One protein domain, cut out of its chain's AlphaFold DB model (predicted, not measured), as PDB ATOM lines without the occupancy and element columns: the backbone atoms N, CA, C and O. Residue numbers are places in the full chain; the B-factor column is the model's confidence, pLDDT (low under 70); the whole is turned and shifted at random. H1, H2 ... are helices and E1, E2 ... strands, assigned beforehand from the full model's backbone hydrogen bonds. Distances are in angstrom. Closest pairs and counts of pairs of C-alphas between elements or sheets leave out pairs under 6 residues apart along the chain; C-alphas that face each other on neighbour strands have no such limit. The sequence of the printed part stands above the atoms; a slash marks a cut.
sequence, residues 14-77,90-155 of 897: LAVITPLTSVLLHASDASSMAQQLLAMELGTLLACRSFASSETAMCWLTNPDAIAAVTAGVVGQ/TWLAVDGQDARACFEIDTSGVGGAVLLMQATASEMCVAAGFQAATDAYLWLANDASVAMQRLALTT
ATOM      1  N   LEU A  14     166.501 200.969 146.896       87.06
ATOM      2  CA  LEU A  14     167.106 202.267 147.150       87.06
ATOM      3  C   LEU A  14     168.348 202.418 146.267       87.06
ATOM      4  O   LEU A  14     169.388 201.811 146.523       87.06
ATOM      5  N   ALA A  15     168.237 203.222 145.218       88.19
ATOM      6  CA  ALA A  15     169.380 203.652 144.429       88.19
ATOM      7  C   ALA A  15     170.120 204.768 145.180       88.19
ATOM      8  O   ALA A  15     169.478 205.673 145.711       88.19
ATOM      9  N   VAL A  16     171.451 204.716 145.207       88.88
ATOM     10  CA  VAL A  16     172.335 205.682 145.871       88.88
ATOM     11  C   VAL A  16     173.439 206.113 144.902       88.88
ATOM     12  O   VAL A  16     174.080 205.274 144.268       88.88
ATOM     13  N   ILE A  17     173.686 207.416 144.804       89.88
ATOM     14  CA  ILE A  17     174.772 208.019 144.023       89.88
ATOM     15  C   ILE A  17     175.614 208.888 144.965       89.88
ATOM     16  O   ILE A  17     175.079 209.709 145.709       89.88
ATOM     17  N   THR A  18     176.931 208.718 144.903       87.56
ATOM     18  CA  THR A  18     177.955 209.596 145.493       87.56
ATOM     19  C   THR A  18     178.889 210.082 144.368       87.56
ATOM     20  O   THR A  18     178.790 209.581 143.243       87.56
ATOM     21  N   PRO A  19     179.836 211.010 144.607       81.31
ATOM     22  CA  PRO A  19     180.786 211.430 143.572       81.31
ATOM     23  C   PRO A  19     181.723 210.295 143.116       81.31
ATOM     24  O   PRO A  19     182.225 210.318 141.991       81.31
ATOM     25  N   LEU A  20     181.947 209.289 143.973       76.12
ATOM     26  CA  LEU A  20     182.885 208.183 143.746       76.12
ATOM     27  C   LEU A  20     182.200 206.872 143.324       76.12
ATOM     28  O   LEU A  20     182.814 206.047 142.644       76.12
ATOM     29  N   THR A  21     180.950 206.648 143.740       82.25
ATOM     30  CA  THR A  21     180.263 205.353 143.626       82.25
ATOM     31  C   THR A  21     178.782 205.485 143.283       82.25
ATOM     32  O   THR A  21     178.110 206.462 143.604       82.25
ATOM     33  N   SER A  22     178.246 204.431 142.673       86.69
ATOM     34  CA  SER A  22     176.809 204.208 142.521       86.69
ATOM     35  C   SER A  22     176.479 202.852 143.134       86.69
ATOM     36  O   SER A  22     177.183 201.875 142.868       86.69
ATOM     37  N   VAL A  23     175.453 202.802 143.980       85.12
ATOM     38  CA  VAL A  23     175.087 201.629 144.783       85.12
ATOM     39  C   VAL A  23     173.580 201.386 144.686       85.12
ATOM     40  O   VAL A  23     172.792 202.326 144.637       85.12
ATOM     41  N   LEU A  24     173.170 200.119 144.652       84.50
ATOM     42  CA  LEU A  24     171.775 199.693 144.678       84.50
ATOM     43  C   LEU A  24     171.572 198.838 145.931       84.50
ATOM     44  O   LEU A  24     172.208 197.798 146.087       84.50
ATOM     45  N   LEU A  25     170.718 199.308 146.835       82.88
ATOM     46  CA  LEU A  25     170.423 198.682 148.121       82.88
ATOM     47  C   LEU A  25     168.952 198.255 148.184       82.88
ATOM     48  O   LEU A  25     168.108 198.724 147.420       82.88
ATOM     49  N   HIS A  26     168.606 197.411 149.152       78.62
ATOM     50  CA  HIS A  26     167.220 197.321 149.606       78.62
ATOM     51  C   HIS A  26     166.966 198.423 150.632       78.62
ATOM     52  O   HIS A  26     167.753 198.572 151.561       78.62
ATOM     53  N   ALA A  27     165.840 199.135 150.548       77.94
ATOM     54  CA  ALA A  27     165.497 200.171 151.531       77.94
ATOM     55  C   ALA A  27     165.391 199.629 152.975       77.94
ATOM     56  O   ALA A  27     165.543 200.377 153.933       77.94
ATOM     57  N   SER A  28     165.173 198.319 153.155       75.88
ATOM     58  CA  SER A  28     165.191 197.660 154.470       75.88
ATOM     59  C   SER A  28     166.596 197.391 155.037       75.88
ATOM     60  O   SER A  28     166.698 196.897 156.155       75.88
ATOM     61  N   ASP A  29     167.668 197.628 154.277       80.31
ATOM     62  CA  ASP A  29     169.049 197.341 154.685       80.31
ATOM     63  C   ASP A  29     169.694 198.551 155.376       80.31
ATOM     64  O   ASP A  29     170.510 199.284 154.811       80.31
ATOM     65  N   ALA A  30     169.302 198.746 156.636       83.06
ATOM     66  CA  ALA A  30     169.828 199.801 157.496       83.06
ATOM     67  C   ALA A  30     171.359 199.733 157.660       83.06
ATOM     68  O   ALA A  30     172.006 200.773 157.772       83.06
ATOM     69  N   SER A  31     171.948 198.532 157.635       78.75
ATOM     70  CA  SER A  31     173.391 198.324 157.789       78.75
ATOM     71  C   SER A  31     174.167 198.842 156.580       78.75
ATOM     72  O   SER A  31     175.110 199.617 156.743       78.75
ATOM     73  N   SER A  32     173.746 198.484 155.362       79.81
ATOM     74  CA  SER A  32     174.381 198.998 154.143       79.81
ATOM     75  C   SER A  32     174.155 200.502 153.967       79.81
ATOM     76  O   SER A  32     175.062 201.199 153.509       79.81
ATOM     77  N   MET A  33     172.990 201.030 154.368       83.88
ATOM     78  CA  MET A  33     172.729 202.478 154.379       83.88
ATOM     79  C   MET A  33     173.657 203.216 155.355       83.88
ATOM     80  O   MET A  33     174.315 204.175 154.954       83.88
ATOM     81  N   ALA A  34     173.783 202.731 156.596       85.56
ATOM     82  CA  ALA A  34     174.723 203.273 157.579       85.56
ATOM     83  C   ALA A  34     176.167 203.232 157.059       85.56
ATOM     84  O   ALA A  34     176.904 204.202 157.218       85.56
ATOM     85  N   GLN A  35     176.564 202.148 156.379       84.62
ATOM     86  CA  GLN A  35     177.894 202.035 155.786       84.62
ATOM     87  C   GLN A  35     178.133 203.043 154.649       84.62
ATOM     88  O   GLN A  35     179.255 203.526 154.527       84.62
ATOM     89  N   GLN A  36     177.124 203.392 153.837       85.94
ATOM     90  CA  GLN A  36     177.281 204.467 152.844       85.94
ATOM     91  C   GLN A  36     177.466 205.830 153.519       85.94
ATOM     92  O   GLN A  36     178.382 206.555 153.145       85.94
ATOM     93  N   LEU A  37     176.659 206.154 154.537       85.69
ATOM     94  CA  LEU A  37     176.778 207.413 155.287       85.69
ATOM     95  C   LEU A  37     178.134 207.547 155.996       85.69
ATOM     96  O   LEU A  37     178.780 208.586 155.903       85.69
ATOM     97  N   LEU A  38     178.597 206.479 156.651       84.69
ATOM     98  CA  LEU A  38     179.902 206.419 157.324       84.69
ATOM     99  C   LEU A  38     181.099 206.455 156.356       84.69
ATOM    100  O   LEU A  38     182.219 206.705 156.792       84.69
ATOM    101  N   ALA A  39     180.878 206.189 155.065       81.88
ATOM    102  CA  ALA A  39     181.898 206.245 154.018       81.88
ATOM    103  C   ALA A  39     181.879 207.560 153.212       81.88
ATOM    104  O   ALA A  39     182.639 207.685 152.251       81.88
ATOM    105  N   MET A  40     181.026 208.529 153.568       82.12
ATOM    106  CA  MET A  40     181.003 209.839 152.915       82.12
ATOM    107  C   MET A  40     182.230 210.674 153.291       82.12
ATOM    108  O   MET A  40     182.549 210.848 154.467       82.12
ATOM    109  N   GLU A  41     182.880 211.262 152.288       81.88
ATOM    110  CA  GLU A  41     183.908 212.277 152.510       81.88
ATOM    111  C   GLU A  41     183.255 213.631 152.850       81.88
ATOM    112  O   GLU A  41     182.157 213.961 152.388       81.88
ATOM    113  N   LEU A  42     183.928 214.435 153.672       83.38
ATOM    114  CA  LEU A  42     183.452 215.762 154.067       83.38
ATOM    115  C   LEU A  42     183.379 216.687 152.840       83.38
ATOM    116  O   LEU A  42     184.326 216.754 152.061       83.38
ATOM    117  N   GLY A  43     182.260 217.394 152.668       80.06
ATOM    118  CA  GLY A  43     181.982 218.163 151.449       80.06
ATOM    119  C   GLY A  43     181.512 217.321 150.254       80.06
ATOM    120  O   GLY A  43     181.487 217.820 149.133       80.06
ATOM    121  N   THR A  44     181.113 216.057 150.441       86.56
ATOM    122  CA  THR A  44     180.450 215.283 149.374       86.56
ATOM    123  C   THR A  44     178.935 215.244 149.535       86.56
ATOM    124  O   THR A  44     178.410 215.183 150.648       86.56
ATOM    125  N   LEU A  45     178.234 215.276 148.399       90.56
ATOM    126  CA  LEU A  45     176.800 215.031 148.306       90.56
ATOM    127  C   LEU A  45     176.541 213.532 148.112       90.56
ATOM    128  O   LEU A  45     177.104 212.912 147.213       90.56
ATOM    129  N   LEU A  46     175.643 212.961 148.905       91.94
ATOM    130  CA  LEU A  46     174.997 211.682 148.627       91.94
ATOM    131  C   LEU A  46     173.559 211.966 148.197       91.94
ATOM    132  O   LEU A  46     172.857 212.745 148.837       91.94
ATOM    133  N   ALA A  47     173.108 211.317 147.131       91.44
ATOM    134  CA  ALA A  47     171.712 211.324 146.713       91.44
ATOM    135  C   ALA A  47     171.166 209.901 146.727       91.44
ATOM    136  O   ALA A  47     171.809 208.990 146.205       91.44
ATOM    137  N   CYS A  48     169.966 209.702 147.263       90.62
ATOM    138  CA  CYS A  48     169.275 208.426 147.176       90.62
ATOM    139  C   CYS A  48     167.793 208.579 146.836       90.62
ATOM    140  O   CYS A  48     167.161 209.593 147.138       90.62
ATOM    141  N   ARG A  49     167.234 207.546 146.204       88.75
ATOM    142  CA  ARG A  49     165.817 207.477 145.841       88.75
ATOM    143  C   ARG A  49     165.352 206.032 145.708       88.75
ATOM    144  O   ARG A  49     166.092 205.200 145.178       88.75
ATOM    145  N   SER A  50     164.128 205.729 146.142       87.62
ATOM    146  CA  SER A  50     163.509 204.433 145.853       87.62
ATOM    147  C   SER A  50     162.984 204.332 144.422       87.62
ATOM    148  O   SER A  50     162.416 205.270 143.858       87.62
ATOM    149  N   PHE A  51     163.098 203.125 143.877       83.19
ATOM    150  CA  PHE A  51     162.512 202.704 142.618       83.19
ATOM    151  C   PHE A  51     161.741 201.391 142.801       83.19
ATOM    152  O   PHE A  51     162.150 200.492 143.539       83.19
ATOM    153  N   ALA A  52     160.619 201.266 142.086       74.44
ATOM    154  CA  ALA A  52     159.801 200.051 142.077       74.44
ATOM    155  C   ALA A  52     160.384 198.932 141.187       74.44
ATOM    156  O   ALA A  52     159.982 197.778 141.314       74.44
ATOM    157  N   SER A  53     161.328 199.254 140.293       75.06
ATOM    158  CA  SER A  53     162.012 198.287 139.429       75.06
ATOM    159  C   SER A  53     163.513 198.559 139.352       75.06
ATOM    160  O   SER A  53     163.955 199.709 139.383       75.06
ATOM    161  N   SER A  54     164.310 197.501 139.200       73.38
ATOM    162  CA  SER A  54     165.759 197.629 139.011       73.38
ATOM    163  C   SER A  54     166.118 198.321 137.695       73.38
ATOM    164  O   SER A  54     167.117 199.025 137.650       73.38
ATOM    165  N   GLU A  55     165.304 198.196 136.639       73.44
ATOM    166  CA  GLU A  55     165.566 198.870 135.357       73.44
ATOM    167  C   GLU A  55     165.450 200.401 135.476       73.44
ATOM    168  O   GLU A  55     166.306 201.122 134.964       73.44
ATOM    169  N   THR A  56     164.460 200.912 136.219       81.25
ATOM    170  CA  THR A  56     164.335 202.362 136.464       81.25
ATOM    171  C   THR A  56     165.421 202.877 137.411       81.25
ATOM    172  O   THR A  56     166.027 203.909 137.122       81.25
ATOM    173  N   ALA A  57     165.758 202.113 138.459       84.06
ATOM    174  CA  ALA A  57     166.894 202.405 139.334       84.06
ATOM    175  C   ALA A  57     168.210 202.503 138.546       84.06
ATOM    176  O   ALA A  57     168.923 203.498 138.634       84.06
ATOM    177  N   MET A  58     168.510 201.495 137.726       82.50
ATOM    178  CA  MET A  58     169.736 201.414 136.931       82.50
ATOM    179  C   MET A  58     169.784 202.454 135.808       82.50
ATOM    180  O   MET A  58     170.871 202.893 135.433       82.50
ATOM    181  N   CYS A  59     168.639 202.898 135.284       85.56
ATOM    182  CA  CYS A  59     168.580 204.037 134.369       85.56
ATOM    183  C   CYS A  59     169.042 205.328 135.065       85.56
ATOM    184  O   CYS A  59     169.909 206.020 134.534       85.56
ATOM    185  N   TRP A  60     168.560 205.601 136.284       87.62
ATOM    186  CA  TRP A  60     168.988 206.769 137.061       87.62
ATOM    187  C   TRP A  60     170.440 206.659 137.558       87.62
ATOM    188  O   TRP A  60     171.215 207.591 137.361       87.62
ATOM    189  N   LEU A  61     170.859 205.499 138.083       87.62
ATOM    190  CA  LEU A  61     172.252 205.238 138.488       87.62
ATOM    191  C   LEU A  61     173.253 205.343 137.326       87.62
ATOM    192  O   LEU A  61     174.434 205.570 137.565       87.62
ATOM    193  N   THR A  62     172.813 205.173 136.074       86.56
ATOM    194  CA  THR A  62     173.657 205.371 134.883       86.56
ATOM    195  C   THR A  62     173.430 206.719 134.196       86.56
ATOM    196  O   THR A  62     174.099 206.998 133.198       86.56
ATOM    197  N   ASN A  63     172.524 207.575 134.683       87.25
ATOM    198  CA  ASN A  63     172.252 208.878 134.075       87.25
ATOM    199  C   ASN A  63     173.456 209.823 134.302       87.25
ATOM    200  O   ASN A  63     173.765 210.140 135.456       87.25
ATOM    201  N   PRO A  64     174.143 210.296 133.239       85.00
ATOM    202  CA  PRO A  64     175.276 211.208 133.391       85.00
ATOM    203  C   PRO A  64     174.891 212.520 134.082       85.00
ATOM    204  O   PRO A  64     175.709 213.049 134.827       85.00
ATOM    205  N   ASP A  65     173.662 213.008 133.901       87.44
ATOM    206  CA  ASP A  65     173.204 214.267 134.494       87.44
ATOM    207  C   ASP A  65     172.914 214.103 135.992       87.44
ATOM    208  O   ASP A  65     173.189 215.010 136.774       87.44
ATOM    209  N   ALA A  66     172.435 212.925 136.419       87.12
ATOM    210  CA  ALA A  66     172.269 212.592 137.837       87.12
ATOM    211  C   ALA A  66     173.627 212.514 138.544       87.12
ATOM    212  O   ALA A  66     173.832 213.141 139.582       87.12
ATOM    213  N   ILE A  67     174.584 211.805 137.938       86.88
ATOM    214  CA  ILE A  67     175.959 211.710 138.443       86.88
ATOM    215  C   ILE A  67     176.623 213.095 138.467       86.88
ATOM    216  O   ILE A  67     177.277 213.436 139.453       86.88
ATOM    217  N   ALA A  68     176.432 213.920 137.432       85.88
ATOM    218  CA  ALA A  68     176.953 215.286 137.387       85.88
ATOM    219  C   ALA A  68     176.308 216.191 138.448       85.88
ATOM    220  O   ALA A  68     177.021 216.948 139.099       85.88
ATOM    221  N   ALA A  69     174.994 216.087 138.680       86.88
ATOM    222  CA  ALA A  69     174.298 216.837 139.724       86.88
ATOM    223  C   ALA A  69     174.785 216.465 141.135       86.88
ATOM    224  O   ALA A  69     174.940 217.361 141.965       86.88
ATOM    225  N   VAL A  70     175.094 215.185 141.389       88.31
ATOM    226  CA  VAL A  70     175.755 214.755 142.634       88.31
ATOM    227  C   VAL A  70     177.198 215.256 142.706       88.31
ATOM    228  O   VAL A  70     177.578 215.851 143.703       88.31
ATOM    229  N   THR A  71     177.995 215.082 141.648       85.12
ATOM    230  CA  THR A  71     179.419 215.487 141.619       85.12
ATOM    231  C   THR A  71     179.607 217.013 141.697       85.12
ATOM    232  O   THR A  71     180.656 217.485 142.123       85.12
ATOM    233  N   ALA A  72     178.598 217.799 141.303       80.75
ATOM    234  CA  ALA A  72     178.580 219.262 141.396       80.75
ATOM    235  C   ALA A  72     177.984 219.801 142.718       80.75
ATOM    236  O   ALA A  72     177.769 221.011 142.845       80.75
ATOM    237  N   GLY A  73     177.713 218.930 143.697       72.62
ATOM    238  CA  GLY A  73     177.496 219.282 145.101       72.62
ATOM    239  C   GLY A  73     178.499 218.544 146.009       72.62
ATOM    240  O   GLY A  73     178.988 217.480 145.656       72.62
ATOM    241  N   VAL A  74     178.867 219.039 147.189       64.06
ATOM    242  CA  VAL A  74     178.597 220.353 147.793       64.06
ATOM    243  C   VAL A  74     179.951 221.025 147.998       64.06
ATOM    244  O   VAL A  74     180.767 220.510 148.748       64.06
ATOM    245  N   VAL A  75     180.211 222.181 147.384       57.53
ATOM    246  CA  VAL A  75     181.510 222.862 147.546       57.53
ATOM    247  C   VAL A  75     181.330 224.228 148.199       57.53
ATOM    248  O   VAL A  75     181.277 225.258 147.531       57.53
ATOM    249  N   GLY A  76     181.267 224.219 149.531       53.97
ATOM    250  CA  GLY A  76     181.682 225.346 150.368       53.97
ATOM    251  C   GLY A  76     183.149 225.158 150.770       53.97
ATOM    252  O   GLY A  76     183.594 224.025 150.948       53.97
ATOM    253  N   GLN A  77     183.928 226.238 150.877       46.09
ATOM    254  CA  GLN A  77     185.337 226.123 151.274       46.09
ATOM    255  C   GLN A  77     185.467 225.591 152.712       46.09
ATOM    256  O   GLN A  77     184.683 226.005 153.567       46.09
ATOM    257  N   THR A  90     182.078 215.091 163.488       85.25
ATOM    258  CA  THR A  90     181.581 215.326 162.129       85.25
ATOM    259  C   THR A  90     180.056 215.284 162.107       85.25
ATOM    260  O   THR A  90     179.424 214.585 162.898       85.25
ATOM    261  N   TRP A  91     179.460 216.061 161.206       88.81
ATOM    262  CA  TRP A  91     178.016 216.284 161.133       88.81
ATOM    263  C   TRP A  91     177.469 215.856 159.778       88.81
ATOM    264  O   TRP A  91     178.064 216.144 158.743       88.81
ATOM    265  N   LEU A  92     176.313 215.203 159.779       90.38
ATOM    266  CA  LEU A  92     175.583 214.790 158.590       90.38
ATOM    267  C   LEU A  92     174.276 215.581 158.505       90.38
ATOM    268  O   LEU A  92     173.387 215.417 159.341       90.38
ATOM    269  N   ALA A  93     174.139 216.421 157.485       90.69
ATOM    270  CA  ALA A  93     172.852 216.986 157.106       90.69
ATOM    271  C   ALA A  93     172.093 216.001 156.213       90.69
ATOM    272  O   ALA A  93     172.696 215.402 155.324       90.69
ATOM    273  N   VAL A  94     170.778 215.877 156.405       91.12
ATOM    274  CA  VAL A  94     169.882 215.096 155.541       91.12
ATOM    275  C   VAL A  94     168.633 215.921 155.215       91.12
ATOM    276  O   VAL A  94     167.982 216.442 156.122       91.12
ATOM    277  N   ASP A  95     168.312 216.035 153.925       90.19
ATOM    278  CA  ASP A  95     167.112 216.684 153.378       90.19
ATOM    279  C   ASP A  95     166.340 215.670 152.526       90.19
ATOM    280  O   ASP A  95     166.838 215.190 151.506       90.19
ATOM    281  N   GLY A  96     165.134 215.321 152.962       86.38
ATOM    282  CA  GLY A  96     164.138 214.609 152.171       86.38
ATOM    283  C   GLY A  96     162.831 215.398 152.149       86.38
ATOM    284  O   GLY A  96     162.621 216.282 152.976       86.38
ATOM    285  N   GLN A  97     161.948 215.063 151.208       74.50
ATOM    286  CA  GLN A  97     160.802 215.897 150.810       74.50
ATOM    287  C   GLN A  97     159.987 216.511 151.970       74.50
ATOM    288  O   GLN A  97     159.729 217.713 151.944       74.50
ATOM    289  N   ASP A  98     159.667 215.718 153.001       79.81
ATOM    290  CA  ASP A  98     158.909 216.147 154.192       79.81
ATOM    291  C   ASP A  98     159.747 216.206 155.495       79.81
ATOM    292  O   ASP A  98     159.200 216.463 156.571       79.81
ATOM    293  N   ALA A  99     161.062 215.941 155.456       85.38
ATOM    294  CA  ALA A  99     161.885 215.791 156.662       85.38
ATOM    295  C   ALA A  99     163.332 216.282 156.489       85.38
ATOM    296  O   ALA A  99     164.067 215.819 155.618       85.38
ATOM    297  N   ARG A 100     163.772 217.168 157.395       90.00
ATOM    298  CA  ARG A 100     165.131 217.734 157.440       90.00
ATOM    299  C   ARG A 100     165.732 217.599 158.828       90.00
ATOM    300  O   ARG A 100     165.077 217.956 159.805       90.00
ATOM    301  N   ALA A 101     166.974 217.133 158.916       92.06
ATOM    302  CA  ALA A 101     167.693 217.033 160.183       92.06
ATOM    303  C   ALA A 101     169.216 217.075 159.998       92.06
ATOM    304  O   ALA A 101     169.750 216.629 158.982       92.06
ATOM    305  N   CYS A 102     169.909 217.572 161.022       91.62
ATOM    306  CA  CYS A 102     171.343 217.380 161.202       91.62
ATOM    307  C   CYS A 102     171.575 216.330 162.290       91.62
ATOM    308  O   CYS A 102     170.943 216.379 163.346       91.62
ATOM    309  N   PHE A 103     172.507 215.418 162.043       90.94
ATOM    310  CA  PHE A 103     172.921 214.370 162.966       90.94
ATOM    311  C   PHE A 103     174.423 214.480 163.222       90.94
ATOM    312  O   PHE A 103     175.192 214.742 162.299       90.94
ATOM    313  N   GLU A 104     174.853 214.247 164.456       89.19
ATOM    314  CA  GLU A 104     176.263 214.001 164.757       89.19
ATOM    315  C   GLU A 104     176.624 212.580 164.289       89.19
ATOM    316  O   GLU A 104     175.802 211.665 164.394       89.19
ATOM    317  N   ILE A 105     177.819 212.366 163.727       82.81
ATOM    318  CA  ILE A 105     178.230 211.054 163.198       82.81
ATOM    319  C   ILE A 105     178.746 210.173 164.350       82.81
ATOM    320  O   ILE A 105     179.924 209.834 164.455       82.81
ATOM    321  N   ASP A 106     177.814 209.797 165.225       79.19
ATOM    322  CA  ASP A 106     177.959 208.744 166.229       79.19
ATOM    323  C   ASP A 106     177.005 207.564 165.935       79.19
ATOM    324  O   ASP A 106     176.283 207.537 164.930       79.19
ATOM    325  N   THR A 107     176.996 206.546 166.799       66.31
ATOM    326  CA  THR A 107     176.141 205.358 166.620       66.31
ATOM    327  C   THR A 107     174.642 205.639 166.765       66.31
ATOM    328  O   THR A 107     173.836 204.831 166.302       66.31
ATOM    329  N   SER A 108     174.250 206.764 167.370       76.25
ATOM    330  CA  SER A 108     172.855 207.185 167.524       76.25
ATOM    331  C   SER A 108     172.391 208.062 166.357       76.25
ATOM    332  O   SER A 108     171.329 207.810 165.783       76.25
ATOM    333  N   GLY A 109     173.210 209.030 165.938       84.50
ATOM    334  CA  GLY A 109     172.912 209.972 164.867       84.50
ATOM    335  C   GLY A 109     172.926 209.326 163.486       84.50
ATOM    336  O   GLY A 109     172.012 209.574 162.703       84.50
ATOM    337  N   VAL A 110     173.853 208.400 163.208       86.25
ATOM    338  CA  VAL A 110     173.797 207.591 161.973       86.25
ATOM    339  C   VAL A 110     172.551 206.695 161.962       86.25
ATOM    340  O   VAL A 110     171.919 206.538 160.919       86.25
ATOM    341  N   GLY A 111     172.132 206.171 163.120       86.06
ATOM    342  CA  GLY A 111     170.861 205.452 163.255       86.06
ATOM    343  C   GLY A 111     169.651 206.338 162.936       86.06
ATOM    344  O   GLY A 111     168.779 205.935 162.167       86.06
ATOM    345  N   GLY A 112     169.625 207.566 163.460       86.75
ATOM    346  CA  GLY A 112     168.598 208.568 163.156       86.75
ATOM    347  C   GLY A 112     168.564 208.972 161.678       86.75
ATOM    348  O   GLY A 112     167.487 209.038 161.089       86.75
ATOM    349  N   ALA A 113     169.730 209.166 161.060       88.69
ATOM    350  CA  ALA A 113     169.861 209.480 159.641       88.69
ATOM    351  C   ALA A 113     169.338 208.348 158.748       88.69
ATOM    352  O   ALA A 113     168.561 208.602 157.828       88.69
ATOM    353  N   VAL A 114     169.692 207.095 159.054       88.69
ATOM    354  CA  VAL A 114     169.154 205.923 158.349       88.69
ATOM    355  C   VAL A 114     167.642 205.821 158.527       88.69
ATOM    356  O   VAL A 114     166.950 205.601 157.540       88.69
ATOM    357  N   LEU A 115     167.102 206.040 159.732       87.19
ATOM    358  CA  LEU A 115     165.651 206.037 159.957       87.19
ATOM    359  C   LEU A 115     164.930 207.142 159.169       87.19
ATOM    360  O   LEU A 115     163.865 206.878 158.612       87.19
ATOM    361  N   LEU A 116     165.510 208.344 159.063       87.88
ATOM    362  CA  LEU A 116     164.966 209.422 158.231       87.88
ATOM    363  C   LEU A 116     164.989 209.019 156.752       87.88
ATOM    364  O   LEU A 116     163.938 209.025 156.118       87.88
ATOM    365  N   MET A 117     166.136 208.571 156.229       86.06
ATOM    366  CA  MET A 117     166.267 208.083 154.846       86.06
ATOM    367  C   MET A 117     165.365 206.878 154.541       86.06
ATOM    368  O   MET A 117     164.976 206.687 153.393       86.06
ATOM    369  N   GLN A 118     165.034 206.047 155.536       84.19
ATOM    370  CA  GLN A 118     164.089 204.934 155.400       84.19
ATOM    371  C   GLN A 118     162.630 205.405 155.404       84.19
ATOM    372  O   GLN A 118     161.816 204.844 154.671       84.19
ATOM    373  N   ALA A 119     162.293 206.441 156.176       80.69
ATOM    374  CA  ALA A 119     160.969 207.058 156.167       80.69
ATOM    375  C   ALA A 119     160.708 207.836 154.863       80.69
ATOM    376  O   ALA A 119     159.642 207.690 154.266       80.69
ATOM    377  N   THR A 120     161.698 208.592 154.377       71.94
ATOM    378  CA  THR A 120     161.647 209.317 153.094       71.94
ATOM    379  C   THR A 120     162.005 208.443 151.888       71.94
ATOM    380  O   THR A 120     161.975 208.927 150.758       71.94
ATOM    381  N   ALA A 121     162.304 207.148 152.091       59.94
ATOM    382  CA  ALA A 121     162.816 206.256 151.047       59.94
ATOM    383  C   ALA A 121     161.942 206.236 149.792       59.94
ATOM    384  O   ALA A 121     162.482 206.152 148.695       59.94
ATOM    385  N   SER A 122     160.617 206.323 149.949       61.34
ATOM    386  CA  SER A 122     159.619 206.361 148.869       61.34
ATOM    387  C   SER A 122     159.890 207.420 147.792       61.34
ATOM    388  O   SER A 122     159.414 207.274 146.668       61.34
ATOM    389  N   GLU A 123     160.640 208.469 148.129       79.19
ATOM    390  CA  GLU A 123     160.851 209.660 147.310       79.19
ATOM    391  C   GLU A 123     162.355 209.949 147.149       79.19
ATOM    392  O   GLU A 123     163.174 209.028 147.148       79.19
ATOM    393  N   MET A 124     162.734 211.208 146.912       87.88
ATOM    394  CA  MET A 124     164.133 211.626 146.813       87.88
ATOM    395  C   MET A 124     164.625 212.192 148.147       87.88
ATOM    396  O   MET A 124     163.922 212.950 148.812       87.88
ATOM    397  N   CYS A 125     165.856 211.838 148.507       90.38
ATOM    398  CA  CYS A 125     166.548 212.322 149.692       90.38
ATOM    399  C   CYS A 125     168.015 212.606 149.339       90.38
ATOM    400  O   CYS A 125     168.631 211.881 148.553       90.38
ATOM    401  N   VAL A 126     168.586 213.649 149.931       91.44
ATOM    402  CA  VAL A 126     170.006 213.997 149.830       91.44
ATOM    403  C   VAL A 126     170.634 214.098 151.215       91.44
ATOM    404  O   VAL A 126     169.964 214.441 152.187       91.44
ATOM    405  N   ALA A 127     171.926 213.809 151.308       90.75
ATOM    406  CA  ALA A 127     172.712 213.964 152.524       90.75
ATOM    407  C   ALA A 127     174.086 214.572 152.212       90.75
ATOM    408  O   ALA A 127     174.604 214.390 151.111       90.75
ATOM    409  N   ALA A 128     174.684 215.287 153.166       90.94
ATOM    410  CA  ALA A 128     176.013 215.884 153.018       90.94
ATOM    411  C   ALA A 128     176.761 215.954 154.362       90.94
ATOM    412  O   ALA A 128     176.152 216.187 155.409       90.94
ATOM    413  N   GLY A 129     178.080 215.728 154.328       88.69
ATOM    414  CA  GLY A 129     178.951 215.675 155.512       88.69
ATOM    415  C   GLY A 129     179.752 216.962 155.751       88.69
ATOM    416  O   GLY A 129     180.371 217.483 154.824       88.69
ATOM    417  N   PHE A 130     179.798 217.435 156.999       88.12
ATOM    418  CA  PHE A 130     180.381 218.716 157.428       88.12
ATOM    419  C   PHE A 130     181.266 218.573 158.677       88.12
ATOM    420  O   PHE A 130     181.126 217.628 159.455       88.12
ATOM    421  N   GLN A 131     182.177 219.531 158.887       86.81
ATOM    422  CA  GLN A 131     183.030 219.589 160.088       86.81
ATOM    423  C   GLN A 131     182.375 220.316 161.272       86.81
ATOM    424  O   GLN A 131     182.824 220.145 162.401       86.81
ATOM    425  N   ALA A 132     181.330 221.113 161.033       85.50
ATOM    426  CA  ALA A 132     180.617 221.848 162.070       85.50
ATOM    427  C   ALA A 132     179.101 221.809 161.843       85.50
ATOM    428  O   ALA A 132     178.619 221.851 160.708       85.50
ATOM    429  N   ALA A 133     178.342 221.790 162.942       86.69
ATOM    430  CA  ALA A 133     176.880 221.824 162.915       86.69
ATOM    431  C   ALA A 133     176.332 223.069 162.194       86.69
ATOM    432  O   ALA A 133     175.329 222.982 161.489       86.69
ATOM    433  N   THR A 134     176.996 224.222 162.340       85.94
ATOM    434  CA  THR A 134     176.627 225.484 161.675       85.94
ATOM    435  C   THR A 134     176.535 225.333 160.166       85.94
ATOM    436  O   THR A 134     175.574 225.798 159.559       85.94
ATOM    437  N   ASP A 135     177.503 224.644 159.575       86.94
ATOM    438  CA  ASP A 135     177.655 224.530 158.129       86.94
ATOM    439  C   ASP A 135     176.599 223.563 157.579       86.94
ATOM    440  O   ASP A 135     175.963 223.838 156.562       86.94
ATOM    441  N   ALA A 136     176.324 222.490 158.330       88.19
ATOM    442  CA  ALA A 136     175.242 221.550 158.063       88.19
ATOM    443  C   ALA A 136     173.855 222.229 158.095       88.19
ATOM    444  O   ALA A 136     173.054 222.034 157.178       88.19
ATOM    445  N   TYR A 137     173.578 223.078 159.094       89.38
ATOM    446  CA  TYR A 137     172.323 223.840 159.169       89.38
ATOM    447  C   TYR A 137     172.212 224.913 158.074       89.38
ATOM    448  O   TYR A 137     171.140 225.076 157.488       89.38
ATOM    449  N   LEU A 138     173.301 225.624 157.760       87.75
ATOM    450  CA  LEU A 138     173.332 226.604 156.667       87.75
ATOM    451  C   LEU A 138     173.087 225.939 155.306       87.75
ATOM    452  O   LEU A 138     172.344 226.485 154.488       87.75
ATOM    453  N   TRP A 139     173.636 224.744 155.085       89.75
ATOM    454  CA  TRP A 139     173.399 223.973 153.869       89.75
ATOM    455  C   TRP A 139     171.941 223.502 153.743       89.75
ATOM    456  O   TRP A 139     171.341 223.675 152.681       89.75
ATOM    457  N   LEU A 140     171.329 222.991 154.822       88.88
ATOM    458  CA  LEU A 140     169.899 222.627 154.836       88.88
ATOM    459  C   LEU A 140     168.968 223.818 154.570       88.88
ATOM    460  O   LEU A 140     167.894 223.643 153.994       88.88
ATOM    461  N   ALA A 141     169.357 225.019 155.004       86.12
ATOM    462  CA  ALA A 141     168.561 226.227 154.817       86.12
ATOM    463  C   ALA A 141     168.595 226.753 153.371       86.12
ATOM    464  O   ALA A 141     167.577 227.246 152.888       86.12
ATOM    465  N   ASN A 142     169.743 226.654 152.688       84.31
ATOM    466  CA  ASN A 142     169.976 227.323 151.403       84.31
ATOM    467  C   ASN A 142     170.121 226.340 150.225       84.31
ATOM    468  O   ASN A 142     169.370 226.405 149.252       84.31
ATOM    469  N   ASP A 143     171.071 225.411 150.313       85.12
ATOM    470  CA  ASP A 143     171.597 224.668 149.162       85.12
ATOM    471  C   ASP A 143     170.974 223.279 148.970       85.12
ATOM    472  O   ASP A 143     170.881 222.798 147.837       85.12
ATOM    473  N   ALA A 144     170.519 222.626 150.044       85.25
ATOM    474  CA  ALA A 144     169.951 221.275 149.984       85.25
ATOM    475  C   ALA A 144     168.725 221.199 149.052       85.25
ATOM    476  O   ALA A 144     168.629 220.309 148.203       85.25
ATOM    477  N   SER A 145     167.862 222.220 149.102       83.69
ATOM    478  CA  SER A 145     166.717 222.357 148.193       83.69
ATOM    479  C   SER A 145     167.125 222.494 146.717       83.69
ATOM    480  O   SER A 145     166.478 221.919 145.841       83.69
ATOM    481  N   VAL A 146     168.236 223.184 146.433       85.00
ATOM    482  CA  VAL A 146     168.789 223.344 145.079       85.00
ATOM    483  C   VAL A 146     169.397 222.026 144.592       85.00
ATOM    484  O   VAL A 146     169.232 221.669 143.424       85.00
ATOM    485  N   ALA A 147     170.050 221.267 145.477       84.88
ATOM    486  CA  ALA A 147     170.532 219.921 145.178       84.88
ATOM    487  C   ALA A 147     169.369 218.972 144.839       84.88
ATOM    488  O   ALA A 147     169.391 218.345 143.777       84.88
ATOM    489  N   MET A 148     168.314 218.933 145.667       86.38
ATOM    490  CA  MET A 148     167.103 218.151 145.380       86.38
ATOM    491  C   MET A 148     166.441 218.573 144.063       86.38
ATOM    492  O   MET A 148     166.101 217.709 143.259       86.38
ATOM    493  N   GLN A 149     166.311 219.874 143.782       85.31
ATOM    494  CA  GLN A 149     165.705 220.349 142.532       85.31
ATOM    495  C   GLN A 149     166.514 219.923 141.296       85.31
ATOM    496  O   GLN A 149     165.932 219.440 140.322       85.31
ATOM    497  N   ARG A 150     167.850 220.051 141.330       86.12
ATOM    498  CA  ARG A 150     168.732 219.576 140.245       86.12
ATOM    499  C   ARG A 150     168.559 218.078 140.012       86.12
ATOM    500  O   ARG A 150     168.406 217.655 138.871       86.12
ATOM    501  N   LEU A 151     168.545 217.283 141.080       87.94
ATOM    502  CA  LEU A 151     168.420 215.830 140.992       87.94
ATOM    503  C   LEU A 151     167.019 215.395 140.536       87.94
ATOM    504  O   LEU A 151     166.919 214.477 139.723       87.94
ATOM    505  N   ALA A 152     165.953 216.078 140.956       85.25
ATOM    506  CA  ALA A 152     164.588 215.800 140.515       85.25
ATOM    507  C   ALA A 152     164.443 215.901 138.986       85.25
ATOM    508  O   ALA A 152     163.870 214.999 138.367       85.25
ATOM    509  N   LEU A 153     165.047 216.920 138.357       84.31
ATOM    510  CA  LEU A 153     165.066 217.077 136.893       84.31
ATOM    511  C   LEU A 153     165.683 215.861 136.174       84.31
ATOM    512  O   LEU A 153     165.211 215.475 135.110       84.31
ATOM    513  N   THR A 154     166.669 215.192 136.784       81.75
ATOM    514  CA  THR A 154     167.335 213.994 136.223       81.75
ATOM    515  C   THR A 154     166.510 212.702 136.328       81.75
ATOM    516  O   THR A 154     166.967 211.642 135.892       81.75
ATOM    517  N   THR A 155     165.308 212.772 136.916       71.62
ATOM    518  CA  THR A 155     164.406 211.621 137.128       71.62
ATOM    519  C   THR A 155     163.138 211.646 136.275       71.62
ATOM    520  O   THR A 155     162.382 210.674 136.290       71.62
TER     521      THR A 155
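What this domain is: This is residues 14 to 77 and 90 to 155 of the 897 residues of the protein "AAA domain-containing protein" of Porphyra umbilicalis (UniProt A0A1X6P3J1). A twisted sheet of six strands lies between two layers of helices: H2, H3, H5 and H6 cover one face, H1 and H4 the other. The printed part has 130 residues, with six named helices and six named strands in the order E1 E2 H1 E3 H2 H3 E4 E5 H4 E6 H5 H6. Across the sheet the strands run E2, E1, E3, E6, E4, E5, all antiparallel, and the class is mixed, helices and strands. The whole is compact, with a radius of gyration of the C-alphas of 13.1 A, and rounded, spanning 38 by 28 by 26 A.

How they stand to each other: Begin with E1, residues 14 to 17, and E2, residues 22 to 26, a hairpin; N 16 and O 23 are within hydrogen-bond range at 2.8 A. E1 also neighbours E3, residues 45 to 51, with N 17 and O 47 at 2.8 A. E2, H1, residues 30 to 38, and E3 form a split strand-helix-strand unit, two strands running the same way with E1 between them, with a right-handed crossover. On the face opposite H1, find H2, residues 54 to 61, over E1 at a height over the sheet of 7.5 A; the closest C-alphas of E1 and H2 are those of Ala 15 and Ala 57, 5.8 A apart. H3, residues 64 to 71, is on the same face. E4, residues 91 to 96, and E5, residues 99 to 104, form a hairpin, with N 94 and O 101 at 2.9 A. E5, H4, residues 109 to 119, and E6, residues 124 to 130, form the second split unit, right-handed too, with E4 between its strands. H4 touches H1 at a steep tilt of 57 degrees; their closest C-alphas, of Ala 34 and Val 114, are 6.2 A apart. E6 pairs with E3 through N 48 and O 125, 2.9 A, and with E4 through N 128 and O 93, 2.9 A. H5, residues 133 to 142, is on the same face as H2; its closest C-alphas to E4, of Ala 93 and Ala 136, are 5.2 A apart. H6, residues 144 to 153, touches H3 at a shallow tilt of 8 degrees, opposite ways; their closest C-alphas, of Ala 66 and Leu 151, are 5.9 A apart. In H1 to H6 every O i to N i+4 pair is within hydrogen-bond range.

Where its parts are: Find C-alpha 14, where E1 begins, at (167.106, 202.267, 147.150). From C-alpha 45 at (176.800, 215.031, 148.306), E3 runs 19.7 A; E6 runs 20.7 A and H4 15.1 A. H6 runs 14.6 A to C-alpha 153 at (165.066, 217.077, 136.893).

The domain as a whole: Residues 78 to 89 are not printed, and C-alphas 77 and 90 are 15.8 A apart across this cut. Of the links printed whole, none is long. Residues 74 to 77, 107 and 121 to 122 have pLDDT under 70.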